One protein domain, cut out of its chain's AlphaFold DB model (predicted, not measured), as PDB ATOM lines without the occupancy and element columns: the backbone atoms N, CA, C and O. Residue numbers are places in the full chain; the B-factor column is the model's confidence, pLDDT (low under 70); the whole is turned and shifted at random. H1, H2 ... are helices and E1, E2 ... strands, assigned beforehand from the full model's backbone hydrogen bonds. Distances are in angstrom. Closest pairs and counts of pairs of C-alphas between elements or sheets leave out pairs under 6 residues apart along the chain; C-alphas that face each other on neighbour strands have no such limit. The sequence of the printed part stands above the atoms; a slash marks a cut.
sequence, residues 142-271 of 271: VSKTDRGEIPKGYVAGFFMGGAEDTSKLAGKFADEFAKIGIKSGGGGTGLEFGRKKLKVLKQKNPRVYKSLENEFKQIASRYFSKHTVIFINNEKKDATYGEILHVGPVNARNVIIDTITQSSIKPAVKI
ATOM      1  N   VAL A 142     236.102 316.847 248.451       70.00
ATOM      2  CA  VAL A 142     236.013 316.962 249.914       70.00
ATOM      3  C   VAL A 142     235.100 318.120 250.292       70.00
ATOM      4  O   VAL A 142     235.320 319.262 249.890       70.00
ATOM      5  N   SER A 143     234.098 317.852 251.130       62.62
ATOM      6  CA  SER A 143     233.321 318.926 251.749       62.62
ATOM      7  C   SER A 143     234.111 319.558 252.892       62.62
ATOM      8  O   SER A 143     234.301 318.952 253.946       62.62
ATOM      9  N   LYS A 144     234.589 320.788 252.684       55.53
ATOM     10  CA  LYS A 144     235.432 321.519 253.646       55.53
ATOM     11  C   LYS A 144     234.686 322.456 254.585       55.53
ATOM     12  O   LYS A 144     235.314 323.119 255.407       55.53
ATOM     13  N   THR A 145     233.369 322.577 254.452       49.34
ATOM     14  CA  THR A 145     232.613 323.567 255.222       49.34
ATOM     15  C   THR A 145     231.315 322.978 255.742       49.34
ATOM     16  O   THR A 145     230.634 322.251 255.026       49.34
ATOM     17  N   ASP A 146     230.911 323.409 256.936       48.22
ATOM     18  CA  ASP A 146     229.544 323.218 257.444       48.22
ATOM     19  C   ASP A 146     228.506 324.027 256.632       48.22
ATOM     20  O   ASP A 146     227.303 323.908 256.838       48.22
ATOM     21  N   ARG A 147     228.981 324.868 255.699       41.06
ATOM     22  CA  ARG A 147     228.179 325.671 254.765       41.06
ATOM     23  C   ARG A 147     227.788 324.898 253.497       41.06
ATOM     24  O   ARG A 147     227.020 325.418 252.691       41.06
ATOM     25  N   GLY A 148     228.311 323.684 253.311       49.97
ATOM     26  CA  GLY A 148     227.943 322.785 252.220       49.97
ATOM     27  C   GLY A 148     226.756 321.885 252.570       49.97
ATOM     28  O   GLY A 148     226.428 321.669 253.732       49.97
ATOM     29  N   GLU A 149     226.121 321.297 251.555       59.97
ATOM     30  CA  GLU A 149     225.057 320.298 251.760       59.97
ATOM     31  C   GLU A 149     225.610 318.945 252.259       59.97
ATOM     32  O   GLU A 149     224.844 318.062 252.647       59.97
ATOM     33  N   ILE A 150     226.936 318.763 252.251       66.25
ATOM     34  CA  ILE A 150     227.645 317.580 252.752       66.25
ATOM     35  C   ILE A 150     228.162 317.829 254.168       66.25
ATOM     36  O   ILE A 150     229.012 318.709 254.326       66.25
ATOM     37  N   PRO A 151     227.692 317.061 255.180       69.00
ATOM     38  CA  PRO A 151     228.172 317.215 256.547       69.00
ATOM     39  C   PRO A 151     229.687 317.025 256.626       69.00
ATOM     40  O   PRO A 151     230.263 316.222 255.888       69.00
ATOM     41  N   LYS A 152     230.331 317.721 257.563       73.62
ATOM     42  CA  LYS A 152     231.752 317.520 257.857       73.62
ATOM     43  C   LYS A 152     232.050 316.037 258.114       73.62
ATOM     44  O   LYS A 152     231.298 315.353 258.809       73.62
ATOM     45  N   GLY A 153     233.154 315.551 257.545       78.75
ATOM     46  CA  GLY A 153     233.559 314.143 257.630       78.75
ATOM     47  C   GLY A 153     232.873 313.221 256.618       78.75
ATOM     48  O   GLY A 153     233.070 312.017 256.684       78.75
ATOM     49  N   TYR A 154     232.074 313.751 255.686       87.19
ATOM     50  CA  TYR A 154     231.564 312.977 254.554       87.19
ATOM     51  C   TYR A 154     232.323 313.287 253.262       87.19
ATOM     52  O   TYR A 154     232.660 314.437 252.975       87.19
ATOM     53  N   VAL A 155     232.502 312.253 252.445       88.69
ATOM     54  CA  VAL A 155     232.967 312.337 251.055       88.69
ATOM     55  C   VAL A 155     231.825 312.042 250.092       88.69
ATOM     56  O   VAL A 155     230.948 311.236 250.404       88.69
ATOM     57  N   ALA A 156     231.811 312.698 248.932       89.00
ATOM     58  CA  ALA A 156     230.741 312.570 247.940       89.00
ATOM     59  C   ALA A 156     231.255 312.831 246.512       89.00
ATOM     60  O   ALA A 156     232.454 312.988 246.287       89.00
ATOM     61  N   GLY A 157     230.340 312.885 245.540       85.31
ATOM     62  CA  GLY A 157     230.671 313.198 244.144       85.31
ATOM     63  C   GLY A 157     231.006 311.986 243.273       85.31
ATOM     64  O   GLY A 157     231.378 312.159 242.117       85.31
ATOM     65  N   PHE A 158     230.816 310.768 243.783       87.88
ATOM     66  CA  PHE A 158     231.061 309.524 243.054       87.88
ATOM     67  C   PHE A 158     229.779 308.704 242.872       87.88
ATOM     68  O   PHE A 158     228.781 308.927 243.557       87.88
ATOM     69  N   PHE A 159     229.812 307.746 241.945       87.31
ATOM     70  CA  PHE A 159     228.770 306.732 241.778       87.31
ATOM     71  C   PHE A 159     229.231 305.391 242.353       87.31
ATOM     72  O   PHE A 159     230.423 305.060 242.300       87.31
ATOM     73  N   MET A 160     228.278 304.608 242.859       86.75
ATOM     74  CA  MET A 160     228.502 303.180 243.083       86.75
ATOM     75  C   MET A 160     228.662 302.499 241.714       86.75
ATOM     76  O   MET A 160     227.915 302.812 240.788       86.75
ATOM     77  N   GLY A 161     229.672 301.641 241.560       75.81
ATOM     78  CA  GLY A 161     229.966 300.940 240.307       75.81
ATOM     79  C   GLY A 161     228.807 300.064 239.803       75.81
ATOM     80  O   GLY A 161     227.928 299.664 240.568       75.81
ATOM     81  N   GLY A 162     228.833 299.741 238.503       65.12
ATOM     82  CA  GLY A 162     227.715 299.208 237.699       65.12
ATOM     83  C   GLY A 162     227.120 297.842 238.073       65.12
ATOM     84  O   GLY A 162     226.349 297.294 237.293       65.12
ATOM     85  N   ALA A 163     227.446 297.281 239.238       64.31
ATOM     86  CA  ALA A 163     226.835 296.049 239.733       64.31
ATOM     87  C   ALA A 163     225.527 296.282 240.513       64.31
ATOM     88  O   ALA A 163     224.749 295.346 240.668       64.31
ATOM     89  N   GLU A 164     225.277 297.493 241.023       76.19
ATOM     90  CA  GLU A 164     224.047 297.808 241.760       76.19
ATOM     91  C   GLU A 164     223.277 298.940 241.062       76.19
ATOM     92  O   GLU A 164     223.606 300.121 241.185       76.19
ATOM     93  N   ASP A 165     222.234 298.567 240.322       80.31
ATOM     94  CA  ASP A 165     221.368 299.513 239.623       80.31
ATOM     95  C   ASP A 165     220.458 300.264 240.611       80.31
ATOM     96  O   ASP A 165     219.591 299.687 241.271       80.31
ATOM     97  N   THR A 166     220.652 301.581 240.701       88.56
ATOM     98  CA  THR A 166     219.838 302.483 241.530       88.56
ATOM     99  C   THR A 166     218.789 303.253 240.726       88.56
ATOM    100  O   THR A 166     218.041 304.033 241.314       88.56
ATOM    101  N   SER A 167     218.678 303.027 239.412       87.62
ATOM    102  CA  SER A 167     217.764 303.751 238.516       87.62
ATOM    103  C   SER A 167     216.296 303.602 238.926       87.62
ATOM    104  O   SER A 167     215.568 304.588 239.015       87.62
ATOM    105  N   LYS A 168     215.865 302.385 239.287       89.94
ATOM    106  CA  LYS A 168     214.497 302.126 239.767       89.94
ATOM    107  C   LYS A 168     214.183 302.908 241.040       89.94
ATOM    108  O   LYS A 168     213.098 303.470 241.171       89.94
ATOM    109  N   LEU A 169     215.134 302.966 241.974       93.12
ATOM    110  CA  LEU A 169     214.971 303.737 243.203       93.12
ATOM    111  C   LEU A 169     214.977 305.246 242.919       93.12
ATOM    112  O   LEU A 169     214.182 305.974 243.510       93.12
ATOM    113  N   ALA A 170     215.808 305.712 241.981       90.94
ATOM    114  CA  ALA A 170     215.793 307.097 241.517       90.94
ATOM    115  C   ALA A 170     214.424 307.483 240.926       90.94
ATOM    116  O   ALA A 170     213.908 308.554 241.247       90.94
ATOM    117  N   GLY A 171     213.796 306.586 240.157       89.94
ATOM    118  CA  GLY A 171     212.428 306.744 239.652       89.94
ATOM    119  C   GLY A 171     211.394 306.900 240.771       89.94
ATOM    120  O   GLY A 171     210.644 307.871 240.777       89.94
ATOM    121  N   LYS A 172     211.435 306.032 241.796       93.00
ATOM    122  CA  LYS A 172     210.553 306.154 242.975       93.00
ATOM    123  C   LYS A 172     210.697 307.512 243.672       93.00
ATOM    124  O   LYS A 172     209.705 308.111 244.075       93.00
ATOM    125  N   PHE A 173     211.925 308.013 243.818       92.94
ATOM    126  CA  PHE A 173     212.149 309.356 244.360       92.94
ATOM    127  C   PHE A 173     211.561 310.445 243.459       92.94
ATOM    128  O   PHE A 173     210.951 311.380 243.974       92.94
ATOM    129  N   ALA A 174     211.731 310.337 242.139       90.25
ATOM    130  CA  ALA A 174     211.181 311.293 241.184       90.25
ATOM    131  C   ALA A 174     209.645 311.371 241.267       90.25
ATOM    132  O   ALA A 174     209.100 312.475 241.302       90.25
ATOM    133  N   ASP A 175     208.964 310.230 241.400       91.62
ATOM    134  CA  ASP A 175     207.507 310.171 241.574       91.62
ATOM    135  C   ASP A 175     207.056 310.867 242.866       91.62
ATOM    136  O   ASP A 175     206.102 311.649 242.874       91.62
ATOM    137  N   GLU A 176     207.764 310.629 243.974       94.00
ATOM    138  CA  GLU A 176     207.476 311.288 245.250       94.00
ATOM    139  C   GLU A 176     207.747 312.793 245.205       94.00
ATOM    140  O   GLU A 176     206.983 313.575 245.774       94.00
ATOM    141  N   PHE A 177     208.784 313.226 244.485       91.31
ATOM    142  CA  PHE A 177     209.032 314.642 244.238       91.31
ATOM    143  C   PHE A 177     207.915 315.290 243.417       91.31
ATOM    144  O   PHE A 177     207.460 316.382 243.776       91.31
ATOM    145  N   ALA A 178     207.425 314.611 242.378       90.50
ATOM    146  CA  ALA A 178     206.321 315.093 241.556       90.50
ATOM    147  C   ALA A 178     205.038 315.291 242.383       90.50
ATOM    148  O   ALA A 178     204.417 316.351 242.297       90.50
ATOM    149  N   LYS A 179     204.702 314.338 243.267       92.81
ATOM    150  CA  LYS A 179     203.539 314.422 244.178       92.81
ATOM    151  C   LYS A 179     203.565 315.651 245.089       92.81
ATOM    152  O   LYS A 179     202.511 316.173 245.440       92.81
ATOM    153  N   ILE A 180     204.751 316.131 245.472       91.62
ATOM    154  CA  ILE A 180     204.909 317.312 246.339       91.62
ATOM    155  C   ILE A 180     205.234 318.607 245.575       91.62
ATOM    156  O   ILE A 180     205.577 319.613 246.210       91.62
ATOM    157  N   GLY A 181     205.121 318.582 244.241       88.88
ATOM    158  CA  GLY A 181     205.295 319.735 243.352       88.88
ATOM    159  C   GLY A 181     206.751 320.101 243.046       88.88
ATOM    160  O   GLY A 181     207.016 321.198 242.556       88.88
ATOM    161  N   ILE A 182     207.713 319.220 243.337       85.06
ATOM    162  CA  ILE A 182     209.135 319.465 243.082       85.06
ATOM    163  C   ILE A 182     209.507 318.913 241.704       85.06
ATOM    164  O   ILE A 182     209.566 317.706 241.496       85.06
ATOM    165  N   LYS A 183     209.813 319.815 240.768       78.12
ATOM    166  CA  LYS A 183     210.314 319.464 239.429       78.12
ATOM    167  C   LYS A 183     211.827 319.178 239.452       78.12
ATOM    168  O   LYS A 183     212.544 319.606 240.371       78.12
ATOM    169  N   SER A 184     212.330 318.446 238.456       70.25
ATOM    170  CA  SER A 184     213.774 318.258 238.235       70.25
ATOM    171  C   SER A 184     214.481 319.605 238.041       70.25
ATOM    172  O   SER A 184     213.855 320.596 237.682       70.25
ATOM    173  N   GLY A 185     215.767 319.679 238.406       57.53
ATOM    174  CA  GLY A 185     216.524 320.939 238.446       57.53
ATOM    175  C   GLY A 185     217.783 320.978 237.584       57.53
ATOM    176  O   GLY A 185     218.592 321.871 237.802       57.53
ATOM    177  N   GLY A 186     217.981 320.027 236.669       56.06
ATOM    178  CA  GLY A 186     219.127 320.047 235.760       56.06
ATOM    179  C   GLY A 186     218.923 321.039 234.614       56.06
ATOM    180  O   GLY A 186     217.792 321.305 234.211       56.06
ATOM    181  N   GLY A 187     220.011 321.578 234.059       42.53
ATOM    182  CA  GLY A 187     219.948 322.182 232.727       42.53
ATOM    183  C   GLY A 187     219.551 321.109 231.704       42.53
ATOM    184  O   GLY A 187     220.178 320.054 231.651       42.53
ATOM    185  N   GLY A 188     218.496 321.354 230.922       51.88
ATOM    186  CA  GLY A 188     217.928 320.371 229.986       51.88
ATOM    187  C   GLY A 188     216.878 319.434 230.610       51.88
ATOM    188  O   GLY A 188     216.285 319.733 231.641       51.88
ATOM    189  N   THR A 189     216.610 318.295 229.963       45.09
ATOM    190  CA  THR A 189     215.562 317.316 230.338       45.09
ATOM    191  C   THR A 189     215.951 316.373 231.490       45.09
ATOM    192  O   THR A 189     215.167 315.500 231.863       45.09
ATOM    193  N   GLY A 190     217.146 316.526 232.069       57.03
ATOM    194  CA  GLY A 190     217.698 315.594 233.053       57.03
ATOM    195  C   GLY A 190     217.086 315.722 234.452       57.03
ATOM    196  O   GLY A 190     216.998 316.810 235.028       57.03
ATOM    197  N   LEU A 191     216.700 314.586 235.041       67.38
ATOM    198  CA  LEU A 191     216.369 314.495 236.466       67.38
ATOM    199  C   LEU A 191     217.634 314.743 237.307       67.38
ATOM    200  O   LEU A 191     218.580 313.963 237.234       67.38
ATOM    201  N   GLU A 192     217.631 315.796 238.131       82.69
ATOM    202  CA  GLU A 192     218.624 316.011 239.190       82.69
ATOM    203  C   GLU A 192     217.959 316.565 240.464       82.69
ATOM    204  O   GLU A 192     217.300 317.622 240.459       82.69
ATOM    205  N   PHE A 193     218.120 315.828 241.565       85.81
ATOM    206  CA  PHE A 193     217.628 316.179 242.892       85.81
ATOM    207  C   PHE A 193     218.762 316.110 243.922       85.81
ATOM    208  O   PHE A 193     219.106 315.041 244.424       85.81
ATOM    209  N   GLY A 194     219.322 317.276 244.251       86.38
ATOM    210  CA  GLY A 194     220.270 317.438 245.355       86.38
ATOM    211  C   GLY A 194     219.598 317.457 246.735       86.38
ATOM    212  O   GLY A 194     218.369 317.352 246.874       86.38
ATOM    213  N   ARG A 195     220.392 317.645 247.791       84.12
ATOM    214  CA  ARG A 195     219.934 317.454 249.177       84.12
ATOM    215  C   ARG A 195     218.911 318.449 249.663       84.12
ATOM    216  O   ARG A 195     218.060 318.070 250.467       84.12
ATOM    217  N   LYS A 196     218.927 319.689 249.172       86.25
ATOM    218  CA  LYS A 196     217.850 320.651 249.470       86.25
ATOM    219  C   LYS A 196     216.475 320.066 249.164       86.25
ATOM    220  O   LYS A 196     215.583 320.135 250.004       86.25
ATOM    221  N   LYS A 197     216.323 319.422 248.006       88.44
ATOM    222  CA  LYS A 197     215.059 318.791 247.613       88.44
ATOM    223  C   LYS A 197     214.769 317.575 248.491       88.44
ATOM    224  O   LYS A 197     213.668 317.473 249.028       88.44
ATOM    225  N   LEU A 198     215.765 316.722 248.749       90.62
ATOM    226  CA  LEU A 198     215.627 315.582 249.670       90.62
ATOM    227  C   LEU A 198     215.164 316.006 251.072       90.62
ATOM    228  O   LEU A 198     214.320 315.336 251.663       90.62
ATOM    229  N   LYS A 199     215.652 317.141 251.587       91.25
ATOM    230  CA  LYS A 199     215.215 317.708 252.869       91.25
ATOM    231  C   LYS A 199     213.735 318.090 252.842       91.25
ATOM    232  O   LYS A 199     213.031 317.794 253.803       91.25
ATOM    233  N   VAL A 200     213.254 318.681 251.746       92.75
ATOM    234  CA  VAL A 200     211.827 319.000 251.585       92.75
ATOM    235  C   VAL A 200     210.983 317.727 251.551       92.75
ATOM    236  O   VAL A 200     209.976 317.658 252.254       92.75
ATOM    237  N   LEU A 201     211.401 316.693 250.811       93.38
ATOM    238  CA  LEU A 201     210.694 315.405 250.803       93.38
ATOM    239  C   LEU A 201     210.667 314.771 252.199       93.38
ATOM    240  O   LEU A 201     209.615 314.328 252.649       93.38
ATOM    241  N   LYS A 202     211.790 314.792 252.921       95.06
ATOM    242  CA  LYS A 202     211.874 314.299 254.301       95.06
ATOM    243  C   LYS A 202     210.933 315.042 255.254       95.06
ATOM    244  O   LYS A 202     210.382 314.419 256.152       95.06
ATOM    245  N   GLN A 203     210.754 316.350 255.075       95.56
ATOM    246  CA  GLN A 203     209.845 317.160 255.891       95.56
ATOM    247  C   GLN A 203     208.375 316.913 255.539       95.56
ATOM    248  O   GLN A 203     207.559 316.747 256.438       95.56
ATOM    249  N   LYS A 204     208.037 316.868 254.243       96.06
ATOM    250  CA  LYS A 204     206.652 316.697 253.778       96.06
ATOM    251  C   LYS A 204     206.145 315.260 253.909       96.06
ATOM    252  O   LYS A 204     204.977 315.059 254.212       96.06
ATOM    253  N   ASN A 205     207.004 314.271 253.671       96.44
ATOM    254  CA  ASN A 205     206.645 312.857 253.703       96.44
ATOM    255  C   ASN A 205     207.730 312.006 254.401       96.44
ATOM    256  O   ASN A 205     208.431 311.212 253.765       96.44
ATOM    257  N   PRO A 206     207.896 312.152 255.732       96.38
ATOM    258  CA  PRO A 206     208.993 311.531 256.477       96.38
ATOM    259  C   PRO A 206     208.969 310.000 256.444       96.38
ATOM    260  O   PRO A 206     210.029 309.371 256.425       96.38
ATOM    261  N   ARG A 207     207.777 309.385 256.430       97.00
ATOM    262  CA  ARG A 207     207.632 307.921 256.387       97.00
ATOM    263  C   ARG A 207     208.100 307.358 255.047       97.00
ATOM    264  O   ARG A 207     208.887 306.414 255.039       97.00
ATOM    265  N   VAL A 208     207.673 307.964 253.938       96.44
ATOM    266  CA  VAL A 208     208.094 307.528 252.600       96.44
ATOM    267  C   VAL A 208     209.578 307.779 252.388       96.44
ATOM    268  O   VAL A 208     210.286 306.864 251.975       96.44
ATOM    269  N   TYR A 209     210.081 308.958 252.766       96.06
ATOM    270  CA  TYR A 209     211.513 309.243 252.692       96.06
ATOM    271  C   TYR A 209     212.341 308.194 253.441       96.06
ATOM    272  O   TYR A 209     213.304 307.666 252.894       96.06
ATOM    273  N   LYS A 210     211.950 307.848 254.676       95.69
ATOM    274  CA  LYS A 210     212.646 306.832 255.478       95.69
ATOM    275  C   LYS A 210     212.631 305.456 254.806       95.69
ATOM    276  O   LYS A 210     213.636 304.757 254.857       95.69
ATOM    277  N   SER A 211     211.519 305.075 254.176       96.62
ATOM    278  CA  SER A 211     211.419 303.817 253.428       96.62
ATOM    279  C   SER A 211     212.403 303.780 252.250       96.62
ATOM    280  O   SER A 211     213.215 302.860 252.151       96.62
ATOM    281  N   LEU A 212     212.408 304.828 251.421       96.12
ATOM    282  CA  LEU A 212     213.306 304.936 250.266       96.12
ATOM    283  C   LEU A 212     214.784 305.031 250.683       96.12
ATOM    284  O   LEU A 212     215.653 304.432 250.052       96.12
ATOM    285  N   GLU A 213     215.084 305.747 251.770       94.56
ATOM    286  CA  GLU A 213     216.437 305.826 252.331       94.56
ATOM    287  C   GLU A 213     216.920 304.456 252.836       94.56
ATOM    288  O   GLU A 213     218.083 304.101 252.644       94.56
ATOM    289  N   ASN A 214     216.041 303.660 253.450       94.31
ATOM    290  CA  ASN A 214     216.379 302.307 253.886       94.31
ATOM    291  C   ASN A 214     216.654 301.375 252.696       94.31
ATOM    292  O   ASN A 214     217.620 300.615 252.745       94.31
ATOM    293  N   GLU A 215     215.856 301.459 251.626       94.69
ATOM    294  CA  GLU A 215     216.099 300.713 250.382       94.69
ATOM    295  C   GLU A 215     217.468 301.086 249.786       94.69
ATOM    296  O   GLU A 215     218.272 300.207 249.468       94.69
ATOM    297  N   PHE A 216     217.799 302.382 249.749       94.06
ATOM    298  CA  PHE A 216     219.117 302.848 249.315       94.06
ATOM    299  C   PHE A 216     220.253 302.285 250.180       94.06
ATOM    300  O   PHE A 216     221.245 301.789 249.652       94.06
ATOM    301  N   LYS A 217     220.110 302.318 251.512       92.50
ATOM    302  CA  LYS A 217     221.117 301.785 252.445       92.50
ATOM    303  C   LYS A 217     221.355 300.289 252.255       92.50
ATOM    304  O   LYS A 217     222.491 299.844 252.387       92.50
ATOM    305  N   GLN A 218     220.323 299.513 251.923       92.00
ATOM    306  CA  GLN A 218     220.476 298.089 251.605       92.00
ATOM    307  C   GLN A 218     221.274 297.878 250.315       92.00
ATOM    308  O   GLN A 218     222.169 297.033 250.289       92.00
ATOM    309  N   ILE A 219     220.990 298.664 249.271       91.94
ATOM    310  CA  ILE A 219     221.756 298.637 248.017       91.94
ATOM    311  C   ILE A 219     223.221 299.001 248.284       91.94
ATOM    312  O   ILE A 219     224.125 298.244 247.929       91.94
ATOM    313  N   ALA A 220     223.460 300.106 248.993       91.62
ATOM    314  CA  ALA A 220     224.800 300.538 249.369       91.62
ATOM    315  C   ALA A 220     225.536 299.480 250.206       91.62
ATOM    316  O   ALA A 220     226.718 299.236 249.984       91.62
ATOM    317  N   SER A 221     224.844 298.806 251.129       90.19
ATOM    318  CA  SER A 221     225.436 297.735 251.935       90.19
ATOM    319  C   SER A 221     225.956 296.583 251.086       90.19
ATOM    320  O   SER A 221     227.046 296.094 251.362       90.19
ATOM    321  N   ARG A 222     225.198 296.149 250.071       90.06
ATOM    322  CA  ARG A 222     225.631 295.074 249.165       90.06
ATOM    323  C   ARG A 222     226.772 295.510 248.262       90.06
ATOM    324  O   ARG A 222     227.633 294.701 247.940       90.06
ATOM    325  N   TYR A 223     226.770 296.768 247.833       89.44
ATOM    326  CA  TYR A 223     227.855 297.326 247.038       89.44
ATOM    327  C   TYR A 223     229.170 297.343 247.831       89.44
ATOM    328  O   TYR A 223     230.144 296.701 247.443       89.44
ATOM    329  N   PHE A 224     229.174 298.014 248.986       89.00
ATOM    330  CA  PHE A 224     230.375 298.233 249.791       89.00
ATOM    331  C   PHE A 224     230.887 296.982 250.519       89.00
ATOM    332  O   PHE A 224     232.007 296.994 251.020       89.00
ATOM    333  N   SER A 225     230.108 295.895 250.579       87.25
ATOM    334  CA  SER A 225     230.573 294.622 251.142       87.25
ATOM    335  C   SER A 225     231.467 293.816 250.196       87.25
ATOM    336  O   SER A 225     232.054 292.833 250.635       87.25
ATOM    337  N   LYS A 226     231.534 294.169 248.904       83.44
ATOM    338  CA  LYS A 226     232.230 293.356 247.890       83.44
ATOM    339  C   LYS A 226     233.737 293.606 247.851       83.44
ATOM    340  O   LYS A 226     234.494 292.661 247.648       83.44
ATOM    341  N   HIS A 227     234.171 294.852 248.044       80.25
ATOM    342  CA  HIS A 227     235.565 295.252 247.855       80.25
ATOM    343  C   HIS A 227     236.000 296.314 248.868       80.25
ATOM    344  O   HIS A 227     235.185 297.057 249.416       80.25
ATOM    345  N   THR A 228     237.311 296.398 249.087       90.75
ATOM    346  CA  THR A 228     237.931 297.539 249.767       90.75
ATOM    347  C   THR A 228     237.728 298.791 248.920       90.75
ATOM    348  O   THR A 228     237.923 298.742 247.709       90.75
ATOM    349  N   VAL A 229     237.382 299.916 249.544       93.00
ATOM    350  CA  VAL A 229     237.288 301.204 248.848       93.00
ATOM    351  C   VAL A 229     238.404 302.119 249.317       93.00
ATOM    352  O   VAL A 229     238.696 302.202 250.512       93.00
ATOM    353  N   ILE A 230     239.010 302.820 248.365       95.38
ATOM    354  CA  ILE A 230     239.968 303.888 248.612       95.38
ATOM    355  C   ILE A 230     239.338 305.194 248.144       95.38
ATOM    356  O   ILE A 230     239.029 305.355 246.965       95.38
ATOM    357  N   PHE A 231     239.167 306.142 249.063       95.06
ATOM    358  CA  PHE A 231     238.759 307.502 248.720       95.06
ATOM    359  C   PHE A 231     239.995 308.386 248.616       95.06
ATOM    360  O   PHE A 231     240.714 308.532 249.607       95.06
ATOM    361  N   ILE A 232     240.217 308.997 247.450       95.00
ATOM    362  CA  ILE A 232     241.275 309.993 247.254       95.00
ATOM    363  C   ILE A 232     240.695 311.374 247.005       95.00
ATOM    364  O   ILE A 232     239.671 311.532 246.336       95.00
ATOM    365  N   ASN A 233     241.371 312.388 247.530       92.44
ATOM    366  CA  ASN A 233     240.974 313.762 247.295       92.44
ATOM    367  C   ASN A 233     241.269 314.183 245.850       92.44
ATOM    368  O   ASN A 233     242.416 314.166 245.417       92.44
ATOM    369  N   ASN A 234     240.247 314.628 245.129       90.31
ATOM    370  CA  ASN A 234     240.352 315.093 243.752       90.31
ATOM    371  C   ASN A 234     240.105 316.607 243.597       90.31
ATOM    372  O   ASN A 234     239.919 317.107 242.488       90.31
ATOM    373  N   GLU A 235     240.091 317.360 244.697       88.44
ATOM    374  CA  GLU A 235     239.961 318.816 244.672       88.44
ATOM    375  C   GLU A 235     241.333 319.471 244.466       88.44
ATOM    376  O   GLU A 235     242.112 319.597 245.405       88.44
ATOM    377  N   LYS A 236     241.642 319.918 243.242       85.81
ATOM    378  CA  LYS A 236     242.972 320.462 242.878       85.81
ATOM    379  C   LYS A 236     243.436 321.628 243.749       85.81
ATOM    380  O   LYS A 236     244.632 321.814 243.949       85.81
ATOM    381  N   LYS A 237     242.501 322.440 244.249       85.81
ATOM    382  CA  LYS A 237     242.812 323.599 245.104       85.81
ATOM    383  C   LYS A 237     243.044 323.213 246.568       85.81
ATOM    384  O   LYS A 237     243.305 324.076 247.405       85.81
ATOM    385  N   ASP A 238     242.909 321.936 246.903       86.31
ATOM    386  CA  ASP A 238     243.153 321.397 248.228       86.31
ATOM    387  C   ASP A 238     244.635 321.060 248.430       86.31
ATOM    388  O   ASP A 238     245.240 320.378 247.610       86.31
ATOM    389  N   ALA A 239     245.214 321.454 249.567       87.19
ATOM    390  CA  ALA A 239     246.563 321.035 249.951       87.19
ATOM    391  C   ALA A 239     246.707 319.497 249.991       87.19
ATOM    392  O   ALA A 239     247.754 318.948 249.636       87.19
ATOM    393  N   THR A 240     245.622 318.802 250.346       90.50
ATOM    394  CA  THR A 240     245.554 317.336 250.428       90.50
ATOM    395  C   THR A 240     245.188 316.666 249.099       90.50
ATOM    396  O   THR A 240     244.885 315.480 249.067       90.50
ATOM    397  N   TYR A 241     245.214 317.387 247.973       92.62
ATOM    398  CA  TYR A 241     244.923 316.830 246.648       92.62
ATOM    399  C   TYR A 241     245.765 315.577 246.338       92.62
ATOM    400  O   TYR A 241     246.981 315.588 246.517       92.62
ATOM    401  N   GLY A 242     245.124 314.494 245.907       93.94
ATOM    402  CA  GLY A 242     245.724 313.176 245.685       93.94
ATOM    403  C   GLY A 242     245.866 312.301 246.933       93.94
ATOM    404  O   GLY A 242     246.079 311.104 246.790       93.94
ATOM    405  N   GLU A 243     245.731 312.841 248.149       96.38
ATOM    406  CA  GLU A 243     245.875 312.041 249.369       96.38
ATOM    407  C   GLU A 243     244.737 311.032 249.530       96.38
ATOM    408  O   GLU A 243     243.575 311.313 249.212       96.38
ATOM    409  N   ILE A 244     245.067 309.877 250.114       96.44
ATOM    410  CA  ILE A 244     244.080 308.929 250.617       96.44
ATOM    411  C   ILE A 244     243.411 309.550 251.838       96.44
ATOM    412  O   ILE A 244     244.052 309.895 252.834       96.44
ATOM    413  N   LEU A 245     242.091 309.629 251.784       93.69
ATOM    414  CA  LEU A 245     241.248 310.080 252.882       93.69
ATOM    415  C   LEU A 245     240.745 308.896 253.706       93.69
ATOM    416  O   LEU A 245     240.676 308.990 254.932       93.69
ATOM    417  N   HIS A 246     240.483 307.768 253.047       94.75
ATOM    418  CA  HIS A 246     240.043 306.515 253.659       94.75
ATOM    419  C   HIS A 246     240.504 305.330 252.821       94.75
ATOM    420  O   HIS A 246     240.499 305.398 251.593       94.75
ATOM    421  N   VAL A 247     240.844 304.239 253.499       94.75
ATOM    422  CA  VAL A 247     241.072 302.934 252.890       94.75
ATOM    423  C   VAL A 247     240.473 301.864 253.785       94.75
ATOM    424  O   VAL A 247     240.756 301.819 254.981       94.75
ATOM    425  N   GLY A 248     239.638 301.005 253.212       92.62
ATOM    426  CA  GLY A 248     239.035 299.897 253.941       92.62
ATOM    427  C   GLY A 248     237.565 299.682 253.593       92.62
ATOM    428  O   GLY A 248     237.059 300.253 252.623       92.62
ATOM    429  N   PRO A 249     236.861 298.862 254.387       89.69
ATOM    430  CA  PRO A 249     235.431 298.659 254.214       89.69
ATOM    431  C   PRO A 249     234.652 299.946 254.515       89.69
ATOM    432  O   PRO A 249     235.070 300.777 255.325       89.69
ATOM    433  N   VAL A 250     233.481 300.086 253.895       91.00
ATOM    434  CA  VAL A 250     232.526 301.162 254.185       91.00
ATOM    435  C   VAL A 250     231.304 300.566 254.875       91.00
ATOM    436  O   VAL A 250     230.642 299.673 254.349       91.00
ATOM    437  N   ASN A 251     230.975 301.074 256.063       88.38
ATOM    438  CA  ASN A 251     229.770 300.653 256.770       88.38
ATOM    439  C   ASN A 251     228.535 301.314 256.143       88.38
ATOM    440  O   ASN A 251     228.459 302.537 256.078       88.38
ATOM    441  N   ALA A 252     227.524 300.530 255.765       81.56
ATOM    442  CA  ALA A 252     226.275 301.035 255.187       81.56
ATOM    443  C   ALA A 252     225.565 302.090 256.057       81.56
ATOM    444  O   ALA A 252     224.882 302.972 255.541       81.56
ATOM    445  N   ARG A 253     225.745 302.042 257.386       86.31
ATOM    446  CA  ARG A 253     225.198 303.040 258.323       86.31
ATOM    447  C   ARG A 253     225.814 304.431 258.146       86.31
ATOM    448  O   ARG A 253     225.180 305.417 258.507       86.31
ATOM    449  N   ASN A 254     227.016 304.497 257.579       90.75
ATOM    450  CA  ASN A 254     227.735 305.729 257.264       90.75
ATOM    451  C   ASN A 254     227.391 306.270 255.869       90.75
ATOM    452  O   ASN A 254     227.970 307.272 255.454       90.75
ATOM    453  N   VAL A 255     226.476 305.620 255.143       91.62
ATOM    454  CA  VAL A 255     226.091 306.005 253.788       91.62
ATOM    455  C   VAL A 255     224.759 306.747 253.812       91.62
ATOM    456  O   VAL A 255     223.769 306.288 254.387       91.62
ATOM    457  N   ILE A 256     224.734 307.900 253.151       91.12
ATOM    458  CA  ILE A 256     223.535 308.709 252.931       91.12
ATOM    459  C   ILE A 256     223.393 309.050 251.451       91.12
ATOM    460  O   ILE A 256     224.349 308.956 250.683       91.12
ATOM    461  N   ILE A 257     222.200 309.481 251.053       92.12
ATOM    462  CA  ILE A 257     221.962 309.976 249.697       92.12
ATOM    463  C   ILE A 257     222.595 311.367 249.559       92.12
ATOM    464  O   ILE A 257     222.415 312.244 250.411       92.12
ATOM    465  N   ASP A 258     223.365 311.565 248.494       90.50
ATOM    466  CA  ASP A 258     223.896 312.869 248.105       90.50
ATOM    467  C   ASP A 258     223.018 313.518 247.042       90.50
ATOM    468  O   ASP A 258     222.278 314.459 247.325       90.50
ATOM    469  N   THR A 259     223.044 312.951 245.841       89.62
ATOM    470  CA  THR A 259     222.341 313.483 244.678       89.62
ATOM    471  C   THR A 259     221.660 312.349 243.934       89.62
ATOM    472  O   THR A 259     222.260 311.299 243.710       89.62
ATOM    473  N   ILE A 260     220.414 312.562 243.528       89.69
ATOM    474  CA  ILE A 260     219.686 311.648 242.648       89.69
ATOM    475  C   ILE A 260     219.760 312.207 241.235       89.69
ATOM    476  O   ILE A 260     219.353 313.346 241.016       89.69
ATOM    477  N   THR A 261     220.264 311.416 240.295       85.94
ATOM    478  CA  THR A 261     220.265 311.729 238.865       85.94
ATOM    479  C   THR A 261     219.264 310.835 238.130       85.94
ATOM    480  O   THR A 261     218.688 309.914 238.709       85.94
ATOM    481  N   GLN A 262     219.058 311.084 236.838       75.12
ATOM    482  CA  GLN A 262     218.165 310.278 236.000       75.12
ATOM    483  C   GLN A 262     218.546 308.794 235.941       75.12
ATOM    484  O   GLN A 262     217.668 307.945 235.816       75.12
ATOM    485  N   SER A 263     219.838 308.478 236.018       74.88
ATOM    486  CA  SER A 263     220.343 307.117 235.832       74.88
ATOM    487  C   SER A 263     220.752 306.428 237.130       74.88
ATOM    488  O   SER A 263     220.945 305.217 237.129       74.88
ATOM    489  N   SER A 264     220.941 307.166 238.228       87.44
ATOM    490  CA  SER A 264     221.513 306.598 239.452       87.44
ATOM    491  C   SER A 264     221.416 307.531 240.658       87.44
ATOM    492  O   SER A 264     221.061 308.704 240.564       87.44
ATOM    493  N   ILE A 265     221.761 306.998 241.826       90.56
ATOM    494  CA  ILE A 265     221.855 307.741 243.077       90.56
ATOM    495  C   ILE A 265     223.318 307.791 243.517       90.56
ATOM    496  O   ILE A 265     223.945 306.755 243.745       90.56
ATOM    497  N   LYS A 266     223.860 309.003 243.675       90.31
ATOM    498  CA  LYS A 266     225.187 309.236 244.253       90.31
ATOM    499  C   LYS A 266     225.121 309.109 245.780       90.31
ATOM    500  O   LYS A 266     224.298 309.793 246.402       90.31
ATOM    501  N   PRO A 267     225.968 308.277 246.410       91.69
ATOM    502  CA  PRO A 267     226.127 308.272 247.857       91.69
ATOM    503  C   PRO A 267     226.972 309.458 248.343       91.69
ATOM    504  O   PRO A 267     227.790 310.016 247.613       91.69
ATOM    505  N   ALA A 268     226.843 309.763 249.631       91.69
ATOM    506  CA  ALA A 268     227.951 310.282 250.418       91.69
ATOM    507  C   ALA A 268     228.252 309.333 251.573       91.69
ATOM    508  O   ALA A 268     227.345 308.707 252.125       91.69
ATOM    509  N   VAL A 269     229.524 309.259 251.946       91.56
ATOM    510  CA  VAL A 269     230.039 308.302 252.922       91.56
ATOM    511  C   VAL A 269     230.779 309.037 254.022       91.56
ATOM    512  O   VAL A 269     231.641 309.859 253.725       91.56
ATOM    513  N   LYS A 270     230.459 308.733 255.279       90.06
ATOM    514  CA  LYS A 270     231.225 309.208 256.432       90.06
ATOM    515  C   LYS A 270     232.550 308.449 256.529       90.06
ATOM    516  O   LYS A 270     232.524 307.214 256.570       90.06
ATOM    517  N   ILE A 271     233.654 309.188 256.603       84.88
ATOM    518  CA  ILE A 271     235.029 308.693 256.760       84.88
ATOM    519  C   ILE A 271     235.676 309.226 258.038       84.88
ATOM    520  O   ILE A 271     235.183 310.245 258.577       84.88
TER     521      ILE A 271
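AT A GLANCE: This is residues 142 to 271 of the 271 residues of an uncharacterized protein of Actinobacteria bacterium (UniProt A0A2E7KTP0). A small antiparallel sheet of three strands, E1, E5 and E4 in that order, has helices H1 and H3 packed on one face, running opposite ways, while the short helix H2 reaches the sheet with its first residues beside E4. The hairpin E2 and E3, a separate antiparallel pair of strands, lies off toward one end of the longest axis, and the last residue of H1, Lys 179, lies toward the other. The printed part has 130 residues, with three named helices and five named strands in the order E1 H1 H2 H3 E2 E3 E4 E5; the class is mixed, helices and strands. The whole is compact, with a radius of gyration of the C-alphas of 15.0 A and spans of 43 by 31 by 26 A.

IN THESE COORDINATES: Residues 142 to 153 hold no named element. E1, residues 154 to 156, begins at C-alpha 154 (231.564, 312.977, 254.554). H1, residues 167 to 179, is 18.7 A long, and H2 is residues 195 to 204. H3, residues 206 to 224, is the longest helix at 26.1 A and begins at C-alpha 206 (208.993, 311.531, 256.477). E2, residues 228 to 233, is 16.7 A long, and E3 is residues 244 to 248. E4, residues 255 to 261, is 17.0 A long, and E5, residues 265 to 270, is 16.4 A long and ends at C-alpha 270 (231.225, 309.208, 256.432).

HOW THE PARTS SIT: E4 and E5 form a hairpin, with N 266 and O 259 within hydrogen-bond range at 2.8 A. E5 pairs with E4 over residues 265 to 269 and with E1 over residues 269 to 270, where N 155 and O 269 are 2.8 A apart. H1 and H3 are on one face of the sheet E1 E5 E4, an arrangement in two layers, helices on one face of a sheet. The closest C-alphas of H3 and E4 are those of Lys 217 and Val 255, 6.7 A apart; those of H1 and E4 are Ala 170 and Ile 260, 6.1 A apart. H1 touches H3 with residues 169 to 173 alone, at a shallow tilt of 14 degrees, opposite ways; the C-alphas of Leu 169 and Leu 212 are closest, 7.4 A apart. H2 only grazes the sheet with residues 195 to 198, and H2 and H3 touch only at the corner, closest at the C-alphas of Lys 202 and Tyr 209, 5.3 A apart. In the hairpin E2 and E3, N 231 and O 246 are 3.0 A apart. E2 and E3 are both apart from E4 and E5. In H1, H2 and H3 every O i to N i+4 pair is within hydrogen-bond range.

THE WHOLE: The farthest C-alphas, of Lys 179 and Ala 239, are 43.9 A apart. The printed part has no cut. The link from H1 to H2, 15 residues, is long. Mean pLDDT of the printed part is 84.8; residues 143 to 151, 162 to 163 and 185 to 191 are under 70.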